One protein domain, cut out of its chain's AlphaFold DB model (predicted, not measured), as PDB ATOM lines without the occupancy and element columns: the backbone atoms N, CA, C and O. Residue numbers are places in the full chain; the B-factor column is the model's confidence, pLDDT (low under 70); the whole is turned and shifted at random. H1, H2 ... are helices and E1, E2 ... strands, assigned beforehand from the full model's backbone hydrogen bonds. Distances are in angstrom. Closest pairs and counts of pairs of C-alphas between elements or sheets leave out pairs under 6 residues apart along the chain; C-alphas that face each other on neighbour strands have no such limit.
ATOM      1  N   THR A  14     151.842 102.330 212.518       96.38
ATOM      2  CA  THR A  14     151.176 101.505 211.503       96.38
ATOM      3  C   THR A  14     149.667 101.511 211.713       96.38
ATOM      4  O   THR A  14     149.188 101.835 212.800       96.38
ATOM      5  N   TYR A  15     148.908 101.156 210.678       97.12
ATOM      6  CA  TYR A  15     147.468 100.971 210.798       97.12
ATOM      7  C   TYR A  15     146.968  99.833 209.912       97.12
ATOM      8  O   TYR A  15     147.584  99.508 208.896       97.12
ATOM      9  N   SER A  16     145.863  99.213 210.307       96.81
ATOM     10  CA  SER A  16     145.120  98.248 209.491       96.81
ATOM     11  C   SER A  16     143.650  98.239 209.910       96.81
ATOM     12  O   SER A  16     143.298  98.846 210.914       96.81
ATOM     13  N   HIS A  17     142.754  97.610 209.149       95.75
ATOM     14  CA  HIS A  17     141.369  97.472 209.617       95.75
ATOM     15  C   HIS A  17     141.223  96.314 210.618       95.75
ATOM     16  O   HIS A  17     140.614  96.488 211.668       95.75
ATOM     17  N   PHE A  18     141.817  95.162 210.305       96.62
ATOM     18  CA  PHE A  18     141.706  93.913 211.063       96.62
ATOM     19  C   PHE A  18     142.670  93.833 212.256       96.62
ATOM     20  O   PHE A  18     143.621  94.605 212.369       96.62
ATOM     21  N   LEU A  19     142.453  92.870 213.155       96.75
ATOM     22  CA  LEU A  19     143.292  92.686 214.340       96.75
ATOM     23  C   LEU A  19     144.677  92.133 213.958       96.75
ATOM     24  O   LEU A  19     144.770  91.043 213.388       96.75
ATOM     25  N   PRO A  20     145.779  92.798 214.342       96.44
ATOM     26  CA  PRO A  20     147.132  92.304 214.068       96.44
ATOM     27  C   PRO A  20     147.620  91.256 215.081       96.44
ATOM     28  O   PRO A  20     148.709  90.707 214.925       96.44
ATOM     29  N   HIS A  21     146.881  91.028 216.173       95.75
ATOM     30  CA  HIS A  21     147.304  90.138 217.251       95.75
ATOM     31  C   HIS A  21     146.098  89.423 217.886       95.75
ATOM     32  O   HIS A  21     145.175  90.097 218.344       95.75
ATOM     33  N   PRO A  22     146.140  88.085 218.058       94.44
ATOM     34  CA  PRO A  22     145.060  87.319 218.694       94.44
ATOM     35  C   PRO A  22     144.644  87.779 220.104       94.44
ATOM     36  O   PRO A  22     143.497  87.615 220.493       94.44
ATOM     37  N   LYS A  23     145.546  88.400 220.879       94.88
ATOM     38  CA  LYS A  23     145.261  88.924 222.228       94.88
ATOM     39  C   LYS A  23     144.343  90.152 222.223       94.88
ATOM     40  O   LYS A  23     143.915  90.587 223.287       94.88
ATOM     41  N   LEU A  24     144.080  90.730 221.052       94.88
ATOM     42  CA  LEU A  24     143.168  91.862 220.889       94.88
ATOM     43  C   LEU A  24     141.712  91.409 220.715       94.88
ATOM     44  O   LEU A  24     140.817  92.238 220.835       94.88
ATOM     45  N   HIS A  25     141.463  90.118 220.477       94.75
ATOM     46  CA  HIS A  25     140.115  89.564 220.380       94.75
ATOM     47  C   HIS A  25     139.379  89.684 221.723       94.75
ATOM     48  O   HIS A  25     139.923  89.343 222.778       94.75
ATOM     49  N   ARG A  26     138.137  90.174 221.686       91.06
ATOM     50  CA  ARG A  26     137.258  90.325 222.864       91.06
ATOM     51  C   ARG A  26     135.880  89.683 222.679       91.06
ATOM     52  O   ARG A  26     135.086  89.699 223.613       91.06
ATOM     53  N   GLY A  27     135.596  89.159 221.488       88.12
ATOM     54  CA  GLY A  27     134.313  88.558 221.149       88.12
ATOM     55  C   GLY A  27     134.208  87.074 221.519       88.12
ATOM     56  O   GLY A  27     135.056  86.520 222.223       88.12
ATOM     57  N   PRO A  28     133.147  86.405 221.046       89.88
ATOM     58  CA  PRO A  28     133.041  84.953 221.070       89.88
ATOM     59  C   PRO A  28     134.157  84.277 220.263       89.88
ATOM     60  O   PRO A  28     134.479  84.717 219.162       89.88
ATOM     61  N   LYS A  29     134.669  83.138 220.757       88.69
ATOM     62  CA  LYS A  29     135.822  82.424 220.169       88.69
ATOM     63  C   LYS A  29     135.705  82.151 218.666       88.69
ATOM     64  O   LYS A  29     136.709  82.219 217.971       88.69
ATOM     65  N   PHE A  30     134.502  81.857 218.171       88.50
ATOM     66  CA  PHE A  30     134.280  81.545 216.755       88.50
ATOM     67  C   PHE A  30     134.522  82.742 215.819       88.50
ATOM     68  O   PHE A  30     134.756  82.541 214.634       88.50
ATOM     69  N   LEU A  31     134.497  83.981 216.328       90.31
ATOM     70  CA  LEU A  31     134.845  85.164 215.535       90.31
ATOM     71  C   LEU A  31     136.359  85.386 215.443       90.31
ATOM     72  O   LEU A  31     136.829  86.048 214.522       90.31
ATOM     73  N   GLY A  32     137.148  84.811 216.357       88.75
ATOM     74  CA  GLY A  32     138.595  85.036 216.407       88.75
ATOM     75  C   GLY A  32     139.333  84.649 215.120       88.75
ATOM     76  O   GLY A  32     140.379  85.222 214.827       88.75
ATOM     77  N   GLU A  33     138.776  83.727 214.332       88.56
ATOM     78  CA  GLU A  33     139.347  83.278 213.056       88.56
ATOM     79  C   GLU A  33     139.114  84.257 211.895       88.56
ATOM     80  O   GLU A  33     139.847  84.213 210.910       88.56
ATOM     81  N   VAL A  34     138.132  85.159 212.007       92.06
ATOM     82  CA  VAL A  34     137.748  86.099 210.934       92.06
ATOM     83  C   VAL A  34     138.060  87.561 211.258       92.06
ATOM     84  O   VAL A  34     138.008  88.413 210.377       92.06
ATOM     85  N   GLU A  35     138.409  87.865 212.508       93.88
ATOM     86  CA  GLU A  35     138.630  89.242 212.963       93.88
ATOM     87  C   GLU A  35     140.036  89.794 212.667       93.88
ATOM     88  O   GLU A  35     140.266  91.004 212.784       93.88
ATOM     89  N   GLY A  36     141.010  88.937 212.340       94.38
ATOM     90  CA  GLY A  36     142.427  89.304 212.364       94.38
ATOM     91  C   GLY A  36     143.357  88.470 211.490       94.38
ATOM     92  O   GLY A  36     142.946  87.556 210.785       94.38
ATOM     93  N   SER A  37     144.652  88.800 211.544       94.75
ATOM     94  CA  SER A  37     145.711  88.083 210.825       94.75
ATOM     95  C   SER A  37     147.043  88.142 211.573       94.75
ATOM     96  O   SER A  37     147.560  89.214 211.898       94.75
ATOM     97  N   THR A  38     147.643  86.977 211.819       93.81
ATOM     98  CA  THR A  38     148.986  86.865 212.416       93.81
ATOM     99  C   THR A  38     150.086  87.320 211.456       93.81
ATOM    100  O   THR A  38     151.098  87.863 211.901       93.81
ATOM    101  N   THR A  39     149.868  87.178 210.145       96.31
ATOM    102  CA  THR A  39     150.765  87.695 209.103       96.31
ATOM    103  C   THR A  39     150.870  89.216 209.170       96.31
ATOM    104  O   THR A  39     151.979  89.743 209.079       96.31
ATOM    105  N   LEU A  40     149.756  89.922 209.419       95.19
ATOM    106  CA  LEU A  40     149.794  91.364 209.688       95.19
ATOM    107  C   LEU A  40     150.704  91.641 210.888       95.19
ATOM    108  O   LEU A  40     151.668  92.394 210.769       95.19
ATOM    109  N   GLY A  41     150.479  90.973 212.023       95.69
ATOM    110  CA  GLY A  41     151.316  91.127 213.218       95.69
ATOM    111  C   GLY A  41     152.819  90.958 212.958       95.69
ATOM    112  O   GLY A  41     153.630  91.722 213.491       95.69
ATOM    113  N   ALA A  42     153.201  90.012 212.096       96.38
ATOM    114  CA  ALA A  42     154.591  89.823 211.683       96.38
ATOM    115  C   ALA A  42     155.138  91.016 210.874       96.38
ATOM    116  O   ALA A  42     156.251  91.475 211.145       96.38
ATOM    117  N   GLN A  43     154.352  91.566 209.944       97.19
ATOM    118  CA  GLN A  43     154.728  92.752 209.160       97.19
ATOM    119  C   GLN A  43     154.928  93.983 210.055       97.19
ATOM    120  O   GLN A  43     155.936  94.677 209.934       97.19
ATOM    121  N   LEU A  44     154.025  94.220 211.014       95.25
ATOM    122  CA  LEU A  44     154.142  95.314 211.988       95.25
ATOM    123  C   LEU A  44     155.452  95.233 212.784       95.25
ATOM    124  O   LEU A  44     156.116  96.248 213.020       95.25
ATOM    125  N   LYS A  45     155.813  94.016 213.212       93.75
ATOM    126  CA  LYS A  45     157.041  93.757 213.966       93.75
ATOM    127  C   LYS A  45     158.281  93.994 213.105       93.75
ATOM    128  O   LYS A  45     159.220  94.625 213.584       93.75
ATOM    129  N   ALA A  46     158.272  93.535 211.854       95.81
ATOM    130  CA  ALA A  46     159.365  93.755 210.906       95.81
ATOM    131  C   ALA A  46     159.593  95.250 210.620       95.81
ATOM    132  O   ALA A  46     160.734  95.691 210.520       95.81
ATOM    133  N   LEU A  47     158.517  96.039 210.576       95.38
ATOM    134  CA  LEU A  47     158.570  97.497 210.423       95.38
ATOM    135  C   LEU A  47     159.014  98.238 211.697       95.38
ATOM    136  O   LEU A  47     159.160  99.458 211.674       95.38
ATOM    137  N   GLY A  48     159.198  97.543 212.824       94.56
ATOM    138  CA  GLY A  48     159.583  98.170 214.090       94.56
ATOM    139  C   GLY A  48     158.509  99.098 214.663       94.56
ATOM    140  O   GLY A  48     158.839 100.079 215.337       94.56
ATOM    141  N   SER A  49     157.231  98.809 214.394       95.12
ATOM    142  CA  SER A  49     156.125  99.670 214.808       95.12
ATOM    143  C   SER A  49     156.094  99.884 216.325       95.12
ATOM    144  O   SER A  49     156.293  98.952 217.101       95.12
ATOM    145  N   LYS A  50     155.847 101.124 216.758       93.69
ATOM    146  CA  LYS A  50     155.673 101.496 218.176       93.69
ATOM    147  C   LYS A  50     154.214 101.686 218.561       93.69
ATOM    148  O   LYS A  50     153.852 101.497 219.720       93.69
ATOM    149  N   VAL A  51     153.385 102.019 217.578       94.31
ATOM    150  CA  VAL A  51     151.939 102.136 217.718       94.31
ATOM    151  C   VAL A  51     151.275 101.510 216.500       94.31
ATOM    152  O   VAL A  51     151.669 101.813 215.373       94.31
ATOM    153  N   HIS A  52     150.239 100.707 216.728       95.88
ATOM    154  CA  HIS A  52     149.347 100.228 215.686       95.88
ATOM    155  C   HIS A  52     147.901 100.658 215.934       95.88
ATOM    156  O   HIS A  52     147.309 100.322 216.963       95.88
ATOM    157  N   LEU A  53     147.331 101.373 214.970       96.50
ATOM    158  CA  LEU A  53     145.921 101.746 214.961       96.50
ATOM    159  C   LEU A  53     145.106 100.693 214.209       96.50
ATOM    160  O   LEU A  53     145.506 100.265 213.128       96.50
ATOM    161  N   PHE A  54     143.970 100.277 214.756       95.75
ATOM    162  CA  PHE A  54     143.117  99.285 214.104       95.75
ATOM    163  C   PHE A  54     141.622  99.544 214.294       95.75
ATOM    164  O   PHE A  54     141.232 100.584 214.831       95.75
ATOM    165  N   GLY A  55     140.778  98.633 213.804       92.50
ATOM    166  CA  GLY A  55     139.326  98.713 213.934       92.50
ATOM    167  C   GLY A  55     138.652  97.340 213.882       92.50
ATOM    168  O   GLY A  55     139.057  96.395 214.559       92.50
ATOM    169  N   HIS A  56     137.611  97.251 213.052       94.44
ATOM    170  CA  HIS A  56     136.834  96.049 212.732       94.44
ATOM    171  C   HIS A  56     135.879  95.546 213.823       94.44
ATOM    172  O   HIS A  56     134.713  95.308 213.540       94.44
ATOM    173  N   THR A  57     136.317  95.430 215.075       91.81
ATOM    174  CA  THR A  57     135.563  94.639 216.074       91.81
ATOM    175  C   THR A  57     134.590  95.427 216.946       91.81
ATOM    176  O   THR A  57     133.928  94.851 217.800       91.81
ATOM    177  N   HIS A  58     134.524  96.748 216.782       91.12
ATOM    178  CA  HIS A  58     133.680  97.649 217.588       91.12
ATOM    179  C   HIS A  58     133.985  97.646 219.107       91.12
ATOM    180  O   HIS A  58     133.356  98.358 219.898       91.12
ATOM    181  N   TRP A  59     135.042  96.946 219.525       88.12
ATOM    182  CA  TRP A  59     135.592  97.028 220.871       88.12
ATOM    183  C   TRP A  59     136.497  98.243 221.013       88.12
ATOM    184  O   TRP A  59     137.313  98.532 220.154       88.12
ATOM    185  N   ASP A  60     136.383  98.952 222.125       88.62
ATOM    186  CA  ASP A  60     137.352  99.979 222.473       88.62
ATOM    187  C   ASP A  60     138.572  99.293 223.083       88.62
ATOM    188  O   ASP A  60     138.439  98.524 224.041       88.62
ATOM    189  N   ILE A  61     139.738  99.506 222.478       90.12
ATOM    190  CA  ILE A  61     140.983  98.878 222.912       90.12
ATOM    191  C   ILE A  61     142.086  99.924 222.925       90.12
ATOM    192  O   ILE A  61     142.313 100.624 221.943       90.12
ATOM    193  N   ASP A  62     142.810  99.962 224.038       91.69
ATOM    194  CA  ASP A  62     144.056 100.696 224.214       91.69
ATOM    195  C   ASP A  62     144.955  99.851 225.117       91.69
ATOM    196  O   ASP A  62     144.704  99.706 226.315       91.69
ATOM    197  N   THR A  63     145.923  99.157 224.525       90.94
ATOM    198  CA  THR A  63     146.762  98.206 225.263       90.94
ATOM    199  C   THR A  63     148.146  98.081 224.650       90.94
ATOM    200  O   THR A  63     148.327  98.322 223.462       90.94
ATOM    201  N   SER A  64     149.132  97.663 225.439       93.44
ATOM    202  CA  SER A  64     150.505  97.458 224.974       93.44
ATOM    203  C   SER A  64     150.863  95.977 224.996       93.44
ATOM    204  O   SER A  64     150.748  95.322 226.032       93.44
ATOM    205  N   ILE A  65     151.333  95.445 223.866       93.38
ATOM    206  CA  ILE A  65     151.778  94.052 223.739       93.38
ATOM    207  C   ILE A  65     153.149  94.048 223.065       93.38
ATOM    208  O   ILE A  65     153.319  94.601 221.983       93.38
ATOM    209  N   GLY A  66     154.152  93.448 223.711       90.50
ATOM    210  CA  GLY A  66     155.493  93.314 223.127       90.50
ATOM    211  C   GLY A  66     156.177  94.646 222.793       90.50
ATOM    212  O   GLY A  66     156.940  94.714 221.834       90.50
ATOM    213  N   GLY A  67     155.884  95.712 223.547       88.25
ATOM    214  CA  GLY A  67     156.441  97.049 223.307       88.25
ATOM    215  C   GLY A  67     155.775  97.838 222.172       88.25
ATOM    216  O   GLY A  67     156.283  98.898 221.809       88.25
ATOM    217  N   VAL A  68     154.655  97.347 221.631       92.81
ATOM    218  CA  VAL A  68     153.803  98.051 220.662       92.81
ATOM    219  C   VAL A  68     152.484  98.412 221.338       92.81
ATOM    220  O   VAL A  68     151.852  97.544 221.945       92.81
ATOM    221  N   ARG A  69     152.056  99.673 221.239       94.69
ATOM    222  CA  ARG A  69     150.723 100.107 221.687       94.69
ATOM    223  C   ARG A  69     149.704  99.863 220.576       94.69
ATOM    224  O   ARG A  69     149.862 100.379 219.477       94.69
ATOM    225  N   TYR A  70     148.658  99.107 220.861       94.88
ATOM    226  CA  TYR A  70     147.542  98.826 219.967       94.88
ATOM    227  C   TYR A  70     146.335  99.650 220.398       94.88
ATOM    228  O   TYR A  70     145.925  99.570 221.558       94.88
ATOM    229  N   MET A  71     145.761 100.416 219.472       94.12
ATOM    230  CA  MET A  71     144.624 101.287 219.760       94.12
ATOM    231  C   MET A  71     143.535 101.176 218.687       94.12
ATOM    232  O   MET A  71     143.823 101.285 217.498       94.12
ATOM    233  N   GLN A  72     142.282 101.017 219.109       91.62
ATOM    234  CA  GLN A  72     141.104 101.243 218.270       91.62
ATOM    235  C   GLN A  72     140.038 102.002 219.060       91.62
ATOM    236  O   GLN A  72     139.775 101.698 220.223       91.62
ATOM    237  N   ARG A  73     139.411 102.989 218.416       88.81
ATOM    238  CA  ARG A  73     138.279 103.759 218.955       88.81
ATOM    239  C   ARG A  73     137.143 103.721 217.932       88.81
ATOM    240  O   ARG A  73     136.960 104.677 217.179       88.81
ATOM    241  N   PRO A  74     136.454 102.578 217.808       86.06
ATOM    242  CA  PRO A  74     135.477 102.381 216.751       86.06
ATOM    243  C   PRO A  74     134.248 103.257 216.976       86.06
ATOM    244  O   PRO A  74     133.783 103.423 218.102       86.06
ATOM    245  N   LEU A  75     133.692 103.768 215.877       85.56
ATOM    246  CA  LEU A  75     132.414 104.466 215.913       85.56
ATOM    247  C   LEU A  75     131.277 103.505 216.282       85.56
ATOM    248  O   LEU A  75     130.393 103.892 217.031       85.56
ATOM    249  N   GLY A  76     131.315 102.270 215.779       84.69
ATOM    250  CA  GLY A  76     130.266 101.276 215.995       84.69
ATOM    251  C   GLY A  76     128.940 101.614 215.303       84.69
ATOM    252  O   GLY A  76     128.774 102.650 214.648       84.69
ATOM    253  N   TYR A  77     127.964 100.726 215.455       85.75
ATOM    254  CA  TYR A  77     126.603 100.922 214.969       85.75
ATOM    255  C   TYR A  77     125.847 101.980 215.788       85.75
ATOM    256  O   TYR A  77     126.167 102.235 216.949       85.75
ATOM    257  N   PRO A  78     124.783 102.602 215.238       84.81
ATOM    258  CA  PRO A  78     123.987 103.591 215.967       84.81
ATOM    259  C   PRO A  78     123.476 103.123 217.337       84.81
ATOM    260  O   PRO A  78     123.446 103.926 218.265       84.81
ATOM    261  N   LYS A  79     123.092 101.846 217.467       82.81
ATOM    262  CA  LYS A  79     122.660 101.256 218.740       82.81
ATOM    263  C   LYS A  79     123.821 101.172 219.735       82.81
ATOM    264  O   LYS A  79     123.715 101.702 220.833       82.81
ATOM    265  N   GLU A  80     124.954 100.626 219.294       81.56
ATOM    266  CA  GLU A  80     126.178 100.512 220.096       81.56
ATOM    267  C   GLU A  80     126.656 101.880 220.590       81.56
ATOM    268  O   GLU A  80     127.009 102.017 221.753       81.56
ATOM    269  N   ARG A  81     126.582 102.924 219.755       76.50
ATOM    270  CA  ARG A  81     126.921 104.301 220.153       76.50
ATOM    271  C   ARG A  81     126.048 104.849 221.267       76.50
ATOM    272  O   ARG A  81     126.549 105.565 222.125       76.50
ATOM    273  N   ARG A  82     124.744 104.567 221.215       73.38
ATOM    274  CA  ARG A  82     123.770 105.045 222.207       73.38
ATOM    275  C   ARG A  82     123.935 104.324 223.541       73.38
ATOM    276  O   ARG A  82     123.739 104.940 224.580       73.38
ATOM    277  N   GLU A  83     124.280 103.042 223.493       69.75
ATOM    278  CA  GLU A  83     124.474 102.192 224.673       69.75
ATOM    279  C   GLU A  83     125.871 102.356 225.279       69.75
ATOM    280  O   GLU A  83     126.065 102.205 226.484       69.75
ATOM    281  N   SER A  84     126.859 102.709 224.461       60.91
ATOM    282  CA  SER A  84     128.191 103.020 224.940       60.91
ATOM    283  C   SER A  84     128.203 104.410 225.579       60.91
ATOM    284  O   SER A  84     127.966 105.412 224.911       60.91
TER     285      SER A  84
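Overview. This is residues 14 to 84 of the 114 residues of the protein "Hypothetical protein" of Haptolina brevifila (UniProt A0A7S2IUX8). With little regular structure, this is a small three-stranded sheet, a long looping stretch at residues 14 to 37, H1 grazing the sheet, and H2 out at one end. The 71 printed residues run H1, E1, E2, E3, H2; 28 are in named elements, class mixed. The sheet, order E1 E3 E2, is mixed. The whole is compact, radius of gyration of the C-alphas 12.3 A, but elongated, 38 by 24 by 16 A.

Along the chain. H1, residues 38 to 46, starts at C-alpha (148.986, 86.865, 212.416) and spans 12.5 A. E1 is 51 to 53, E2 61 to 65 over 11.9 A, and E3 68 to 72 over 13.3 A. H2, 78 to 83, ends at C-alpha (124.474, 102.192, 224.673).

Arrangement. Residues 14 to 15 pair parallel with 52 to 53 of E1. E1 and E3 are parallel, N 52 to O 69 2.8 A. E2 and E3 form an antiparallel hairpin, N 70 to O 63 2.7 A. H1 only just is on the sheet, with 5 pairs of C-alphas within 10 A, and only grazes it with residues 41 to 45. H2 is not on it. In H1 and H2 every O i to N i+4 pair is within hydrogen-bond range.

Size, cuts and confidence. The farthest C-alphas, Ala 46 and Arg 82, are 39.0 A apart. The printed part has no cut and no long link between named elements. Residues 83 to 84 have pLDDT under 70.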